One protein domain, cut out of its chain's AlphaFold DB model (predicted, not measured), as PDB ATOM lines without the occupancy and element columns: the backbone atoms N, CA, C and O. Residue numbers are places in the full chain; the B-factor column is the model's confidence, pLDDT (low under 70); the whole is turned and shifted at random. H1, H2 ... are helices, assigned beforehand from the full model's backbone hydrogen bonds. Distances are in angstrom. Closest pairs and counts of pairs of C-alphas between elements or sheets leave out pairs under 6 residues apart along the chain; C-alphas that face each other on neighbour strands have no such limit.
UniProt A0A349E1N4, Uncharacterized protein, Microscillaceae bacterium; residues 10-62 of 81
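This is residues 10 to 62 of the 81 residues of an uncharacterized protein of Microscillaceae bacterium (UniProt A0A349E1N4). Two long helices, H1 and H3, run side by side in opposite ways like the two legs of a loosely closed U, and the short helix H2 with the loop after it makes the turn at one end. H1 and H3 are held at a distance from each other, with a single pair of C-alphas within 8 A, and the ends of the printed part, Ser 10 and Phe 62, lie together at the end away from the turn. The printed part has 53 residues with three named helices, in the order H1, H2, H3, and no named strand; the class is all helix. The whole is loose, with a radius of gyration of the C-alphas of 13.1 A, and flat, spanning 39 by 22 by 8 A.

H1 takes residues 10 to 24, from C-alpha 10 at (38.165, -11.940, 21.697) to C-alpha 24 at (20.818, -2.315, 27.879), 20.8 A. After the tight link of residues 25 and 26 comes H2, residues 27 to 33, whose first and last C-alphas are 9.8 A apart. A short link of 10 residues follows, and in it residues 38 to 39 pair with residues 42 to 43, antiparallel, as strands do. H3, residues 44 to 62, is the longest helix; it measures 27.6 A from its first to its last C-alpha and ends with C-alpha 62 at (39.387, -11.662, 31.839).

H1 and H3 are close but not clearly touching; their closest C-alphas, those of Phe 21 and Ile 52, are 7.4 A apart. Their lines stand at a shallow tilt of 3 degrees, and they run opposite ways, with 13.2 A from centre to centre. H1 and H2 meet only through their link. H2 and H3 only just touch, with 3 pairs of C-alphas within 8 A, and H3 does so with residues 44 to 45 alone. The closest C-alphas of H2 and H3 are those of Phe 33 and Leu 45, 6.5 A apart. These two helices run opposite ways at a steep tilt of 60 degrees. In H1, H2 and H3 every O i to N i+4 pair is within hydrogen-bond range.

The two C-alphas farthest apart are those of Leu 11 and Gly 40, at 39.8 A, while the first and last printed C-alphas, those of Ser 10 and Phe 62, are 10.2 A apart. The printed part has no cut, and neither link is long. The mean pLDDT of the printed part is 73.4. Confidence is low, under 70, at residues 10 to 11, residue 24, residue 27 and residues 29 to 42; H2 has a mean pLDDT of 67 and H3 of 81.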
ATOM      1  N   SER A  10      38.235 -12.784  20.494       60.12
ATOM      2  CA  SER A  10      38.165 -11.940  21.697       60.12
ATOM      3  C   SER A  10      37.531 -10.586  21.385       60.12
ATOM      4  O   SER A  10      36.683 -10.120  22.135       60.12
ATOM      5  N   LEU A  11      37.868 -10.003  20.233       66.00
ATOM      6  CA  LEU A  11      37.340  -8.715  19.789       66.00
ATOM      7  C   LEU A  11      35.840  -8.796  19.469       66.00
ATOM      8  O   LEU A  11      35.085  -7.914  19.854       66.00
ATOM      9  N   VAL A  12      35.390  -9.903  18.869       70.56
ATOM     10  CA  VAL A  12      33.958 -10.161  18.632       70.56
ATOM     11  C   VAL A  12      33.190 -10.319  19.948       70.56
ATOM     12  O   VAL A  12      32.076  -9.820  20.053       70.56
ATOM     13  N   LYS A  13      33.775 -10.957  20.975       70.19
ATOM     14  CA  LYS A  13      33.148 -11.043  22.306       70.19
ATOM     15  C   LYS A  13      32.970  -9.666  22.946       70.19
ATOM     16  O   LYS A  13      31.898  -9.395  23.473       70.19
ATOM     17  N   PHE A  14      33.975  -8.797  22.852       71.25
ATOM     18  CA  PHE A  14      33.847  -7.405  23.289       71.25
ATOM     19  C   PHE A  14      32.787  -6.652  22.502       71.25
ATOM     20  O   PHE A  14      32.003  -5.931  23.097       71.25
ATOM     21  N   PHE A  15      32.738  -6.840  21.183       77.94
ATOM     22  CA  PHE A  15      31.761  -6.168  20.334       77.94
ATOM     23  C   PHE A  15      30.332  -6.602  20.666       77.94
ATOM     24  O   PHE A  15      29.443  -5.767  20.753       77.94
ATOM     25  N   PHE A  16      30.122  -7.896  20.917       77.81
ATOM     26  CA  PHE A  16      28.832  -8.435  21.340       77.81
ATOM     27  C   PHE A  16      28.438  -7.923  22.727       77.81
ATOM     28  O   PHE A  16      27.288  -7.557  22.938       77.81
ATOM     29  N   LEU A  17      29.394  -7.839  23.658       73.62
ATOM     30  CA  LEU A  17      29.158  -7.295  24.994       73.62
ATOM     31  C   LEU A  17      28.904  -5.784  24.966       73.62
ATOM     32  O   LEU A  17      28.040  -5.307  25.686       73.62
ATOM     33  N   PHE A  18      29.607  -5.044  24.110       78.50
ATOM     34  CA  PHE A  18      29.395  -3.617  23.881       78.50
ATOM     35  C   PHE A  18      28.028  -3.360  23.250       78.50
ATOM     36  O   PHE A  18      27.302  -2.491  23.719       78.50
ATOM     37  N   LEU A  19      27.633  -4.150  22.246       81.69
ATOM     38  CA  LEU A  19      26.281  -4.099  21.686       81.69
ATOM     39  C   LEU A  19      25.233  -4.426  22.747       81.69
ATOM     40  O   LEU A  19      24.224  -3.735  22.828       81.69
ATOM     41  N   LEU A  20      25.481  -5.443  23.575       79.88
ATOM     42  CA  LEU A  20      24.586  -5.814  24.663       79.88
ATOM     43  C   LEU A  20      24.471  -4.676  25.683       79.88
ATOM     44  O   LEU A  20      23.359  -4.331  26.053       79.88
ATOM     45  N   PHE A  21      25.584  -4.039  26.063       77.81
ATOM     46  CA  PHE A  21      25.605  -2.841  26.907       77.81
ATOM     47  C   PHE A  21      24.853  -1.682  26.279       77.81
ATOM     48  O   PHE A  21      24.059  -1.056  26.961       77.81
ATOM     49  N   MET A  22      25.079  -1.390  25.000       78.88
ATOM     50  CA  MET A  22      24.420  -0.288  24.299       78.88
ATOM     51  C   MET A  22      22.913  -0.529  24.160       78.88
ATOM     52  O   MET A  22      22.123   0.410  24.234       78.88
ATOM     53  N   PHE A  23      22.516  -1.792  24.011       78.69
ATOM     54  CA  PHE A  23      21.121  -2.210  24.028       78.69
ATOM     55  C   PHE A  23      20.508  -2.074  25.426       78.69
ATOM     56  O   PHE A  23      19.390  -1.594  25.549       78.69
ATOM     57  N   ILE A  24      21.247  -2.431  26.477       68.56
ATOM     58  CA  ILE A  24      20.818  -2.315  27.879       68.56
ATOM     59  C   ILE A  24      20.742  -0.845  28.328       68.56
ATOM     60  O   ILE A  24      19.758  -0.415  28.920       68.56
ATOM     61  N   PHE A  25      21.711  -0.020  27.939       70.50
ATOM     62  CA  PHE A  25      21.754   1.418  28.217       70.50
ATOM     63  C   PHE A  25      20.786   2.237  27.348       70.50
ATOM     64  O   PHE A  25      20.837   3.468  27.343       70.50
ATOM     65  N   ASN A  26      19.915   1.581  26.580       75.12
ATOM     66  CA  ASN A  26      18.975   2.258  25.705       75.12
ATOM     67  C   ASN A  26      17.899   2.982  26.537       75.12
ATOM     68  O   ASN A  26      17.300   2.417  27.453       75.12
ATOM     69  N   TYR A  27      17.642   4.245  26.192       67.12
ATOM     70  CA  TYR A  27      16.685   5.137  26.858       67.12
ATOM     71  C   TYR A  27      15.307   4.518  27.200       67.12
ATOM     72  O   TYR A  27      14.832   4.757  28.306       67.12
ATOM     73  N   PRO A  28      14.646   3.702  26.354       70.12
ATOM     74  CA  PRO A  28      13.400   3.009  26.709       70.12
ATOM     75  C   PRO A  28      13.519   2.053  27.902       70.12
ATOM     76  O   PRO A  28      12.604   1.997  28.722       70.12
ATOM     77  N   ILE A  29      14.637   1.336  28.040       68.38
ATOM     78  CA  ILE A  29      14.869   0.449  29.189       68.38
ATOM     79  C   ILE A  29      15.076   1.299  30.438       68.38
ATOM     80  O   ILE A  29      14.443   1.049  31.463       68.38
ATOM     81  N   LEU A  30      15.875   2.366  30.328       69.50
ATOM     82  CA  LEU A  30      16.020   3.345  31.403       69.50
ATOM     83  C   LEU A  30      14.672   3.960  31.785       69.50
ATOM     84  O   LEU A  30      14.419   4.114  32.967       69.50
ATOM     85  N   SER A  31      13.794   4.254  30.825       68.62
ATOM     86  CA  SER A  31      12.477   4.860  31.052       68.62
ATOM     87  C   SER A  31      11.520   3.928  31.807       68.62
ATOM     88  O   SER A  31      10.833   4.367  32.728       68.62
ATOM     89  N   ILE A  32      11.541   2.623  31.506       65.19
ATOM     90  CA  ILE A  32      10.791   1.602  32.265       65.19
ATOM     91  C   ILE A  32      11.286   1.496  33.715       65.19
ATOM     92  O   ILE A  32      10.500   1.215  34.618       65.19
ATOM     93  N   PHE A  33      12.574   1.740  33.963       63.38
ATOM     94  CA  PHE A  33      13.147   1.766  35.314       63.38
ATOM     95  C   PHE A  33      13.186   3.162  35.949       63.38
ATOM     96  O   PHE A  33      13.440   3.275  37.147       63.38
ATOM     97  N   ASN A  34      12.864   4.206  35.184       62.66
ATOM     98  CA  ASN A  34      12.687   5.589  35.627       62.66
ATOM     99  C   ASN A  34      11.310   5.809  36.273       62.66
ATOM    100  O   ASN A  34      10.873   6.934  36.504       62.66
ATOM    101  N   ILE A  35      10.597   4.727  36.578       65.75
ATOM    102  CA  ILE A  35       9.495   4.775  37.523       65.75
ATOM    103  C   ILE A  35      10.133   5.033  38.898       65.75
ATOM    104  O   ILE A  35      11.121   4.373  39.231       65.75
ATOM    105  N   PRO A  36       9.576   5.908  39.753       61.06
ATOM    106  CA  PRO A  36      10.000   6.070  41.146       61.06
ATOM    107  C   PRO A  36       9.672   4.829  42.007       61.06
ATOM    108  O   PRO A  36       9.278   4.941  43.166       61.06
ATOM    109  N   LYS A  37       9.829   3.616  41.459       57.12
ATOM    110  CA  LYS A  37       9.853   2.359  42.194       57.12
ATOM    111  C   LYS A  37      11.154   2.312  42.985       57.12
ATOM    112  O   LYS A  37      12.203   1.882  42.511       57.12
ATOM    113  N   LYS A  38      11.061   2.795  44.216       56.12
ATOM    114  CA  LYS A  38      12.078   2.617  45.244       56.12
ATOM    115  C   LYS A  38      11.935   1.197  45.788       56.12
ATOM    116  O   LYS A  38      10.869   0.839  46.282       56.12
ATOM    117  N   ILE A  39      12.985   0.384  45.708       56.50
ATOM    118  CA  ILE A  39      13.111  -0.772  46.602       56.50
ATOM    119  C   ILE A  39      13.739  -0.214  47.881       56.50
ATOM    120  O   ILE A  39      14.900   0.191  47.904       56.50
ATOM    121  N   GLY A  40      12.904  -0.026  48.904       65.31
ATOM    122  CA  GLY A  40      13.264   0.727  50.107       65.31
ATOM    123  C   GLY A  40      13.481   2.218  49.811       65.31
ATOM    124  O   GLY A  40      12.522   2.969  49.650       65.31
ATOM    125  N   SER A  41      14.743   2.646  49.725       61.44
ATOM    126  CA  SER A  41      15.183   4.046  49.571       61.44
ATOM    127  C   SER A  41      16.155   4.276  48.403       61.44
ATOM    128  O   SER A  41      16.484   5.429  48.116       61.44
ATOM    129  N   LEU A  42      16.582   3.220  47.695       63.41
ATOM    130  CA  LEU A  42      17.520   3.327  46.574       63.41
ATOM    131  C   LEU A  42      16.790   3.294  45.218       63.41
ATOM    132  O   LEU A  42      15.948   2.417  44.993       63.41
ATOM    133  N   PRO A  43      17.118   4.213  44.289       73.88
ATOM    134  CA  PRO A  43      16.607   4.159  42.926       73.88
ATOM    135  C   PRO A  43      17.134   2.913  42.213       73.88
ATOM    136  O   PRO A  43      18.340   2.663  42.202       73.88
ATOM    137  N   LEU A  44      16.239   2.167  41.563       73.88
ATOM    138  CA  LEU A  44      16.576   0.953  40.809       73.88
ATOM    139  C   LEU A  44      17.662   1.189  39.746       73.88
ATOM    140  O   LEU A  44      18.459   0.301  39.447       73.88
ATOM    141  N   LEU A  45      17.729   2.424  39.246       76.75
ATOM    142  CA  LEU A  45      18.757   2.907  38.335       76.75
ATOM    143  C   LEU A  45      20.183   2.674  38.867       76.75
ATOM    144  O   LEU A  45      21.062   2.297  38.099       76.75
ATOM    145  N   TYR A  46      20.424   2.839  40.173       77.19
ATOM    146  CA  TYR A  46      21.758   2.639  40.751       77.19
ATOM    147  C   TYR A  46      22.184   1.174  40.715       77.19
ATOM    148  O   TYR A  46      23.307   0.880  40.317       77.19
ATOM    149  N   VAL A  47      21.287   0.249  41.073       78.38
ATOM    150  CA  VAL A  47      21.559  -1.199  41.007       78.38
ATOM    151  C   VAL A  47      21.874  -1.609  39.570       78.38
ATOM    152  O   VAL A  47      22.805  -2.372  39.324       78.38
ATOM    153  N   TYR A  48      21.136  -1.043  38.615       78.06
ATOM    154  CA  TYR A  48      21.345  -1.284  37.194       78.06
ATOM    155  C   TYR A  48      22.734  -0.844  36.721       78.06
ATOM    156  O   TYR A  48      23.479  -1.638  36.142       78.06
ATOM    157  N   ILE A  49      23.114   0.399  37.032       81.25
ATOM    158  CA  ILE A  49      24.439   0.945  36.719       81.25
ATOM    159  C   ILE A  49      25.539   0.109  37.388       81.25
ATOM    160  O   ILE A  49      26.573  -0.141  36.772       81.25
ATOM    161  N   PHE A  50      25.311  -0.371  38.612       83.50
ATOM    162  CA  PHE A  50      26.284  -1.181  39.342       83.50
ATOM    163  C   PHE A  50      26.535  -2.538  38.673       83.50
ATOM    164  O   PHE A  50      27.686  -2.929  38.492       83.50
ATOM    165  N   ILE A  51      25.480  -3.237  38.236       83.00
ATOM    166  CA  ILE A  51      25.610  -4.516  37.514       83.00
ATOM    167  C   ILE A  51      26.392  -4.322  36.213       83.00
ATOM    168  O   ILE A  51      27.325  -5.072  35.924       83.00
ATOM    169  N   ILE A  52      26.033  -3.291  35.450       81.56
ATOM    170  CA  ILE A  52      26.723  -2.888  34.221       81.56
ATOM    171  C   ILE A  52      28.203  -2.644  34.516       81.56
ATOM    172  O   ILE A  52      29.081  -3.203  33.864       81.56
ATOM    173  N   TRP A  53      28.509  -1.883  35.558       87.56
ATOM    174  CA  TRP A  53      29.884  -1.608  35.945       87.56
ATOM    175  C   TRP A  53      30.669  -2.879  36.327       87.56
ATOM    176  O   TRP A  53      31.788  -3.074  35.848       87.56
ATOM    177  N   CYS A  54      30.071  -3.805  37.086       88.25
ATOM    178  CA  CYS A  54      30.693  -5.092  37.417       88.25
ATOM    179  C   CYS A  54      31.013  -5.934  36.172       88.25
ATOM    180  O   CYS A  54      32.096  -6.520  36.090       88.25
ATOM    181  N   ILE A  55      30.113  -5.976  35.183       83.69
ATOM    182  CA  ILE A  55      30.352  -6.716  33.934       83.69
ATOM    183  C   ILE A  55      31.539  -6.112  33.170       83.69
ATOM    184  O   ILE A  55      32.369  -6.855  32.639       83.69
ATOM    185  N   ALA A  56      31.658  -4.780  33.140       82.12
ATOM    186  CA  ALA A  56      32.782  -4.103  32.496       82.12
ATOM    187  C   ALA A  56      34.120  -4.478  33.157       82.12
ATOM    188  O   ALA A  56      35.063  -4.859  32.460       82.12
ATOM    189  N   ILE A  57      34.181  -4.455  34.493       86.00
ATOM    190  CA  ILE A  57      35.378  -4.846  35.254       86.00
ATOM    191  C   ILE A  57      35.744  -6.310  34.997       86.00
ATOM    192  O   ILE A  57      36.895  -6.600  34.670       86.00
ATOM    193  N   ALA A  58      34.780  -7.230  35.091       83.06
ATOM    194  CA  ALA A  58      35.017  -8.652  34.842       83.06
ATOM    195  C   ALA A  58      35.566  -8.897  33.426       83.06
ATOM    196  O   ALA A  58      36.451  -9.729  33.226       83.06
ATOM    197  N   CYS A  59      35.084  -8.133  32.442       77.94
ATOM    198  CA  CYS A  59      35.561  -8.224  31.070       77.94
ATOM    199  C   CYS A  59      37.021  -7.766  30.934       77.94
ATOM    200  O   CYS A  59      37.829  -8.461  30.312       77.94
ATOM    201  N   ILE A  60      37.373  -6.632  31.549       79.00
ATOM    202  CA  ILE A  60      38.751  -6.118  31.571       79.00
ATOM    203  C   ILE A  60      39.683  -7.129  32.252       79.00
ATOM    204  O   ILE A  60      40.721  -7.478  31.682       79.00
ATOM    205  N   ALA A  61      39.290  -7.658  33.414       82.69
ATOM    206  CA  ALA A  61      40.059  -8.656  34.157       82.69
ATOM    207  C   ALA A  61      40.321  -9.921  33.320       82.69
ATOM    208  O   ALA A  61      41.467 -10.347  33.171       82.69
ATOM    209  N   PHE A  62      39.283 -10.459  32.670       74.69
ATOM    210  CA  PHE A  62      39.387 -11.662  31.839       74.69
ATOM    211  C   PHE A  62      40.343 -11.503  30.642       74.69
ATOM    212  O   PHE A  62      40.884 -12.480  30.114       74.69
TER     213      PHE A  62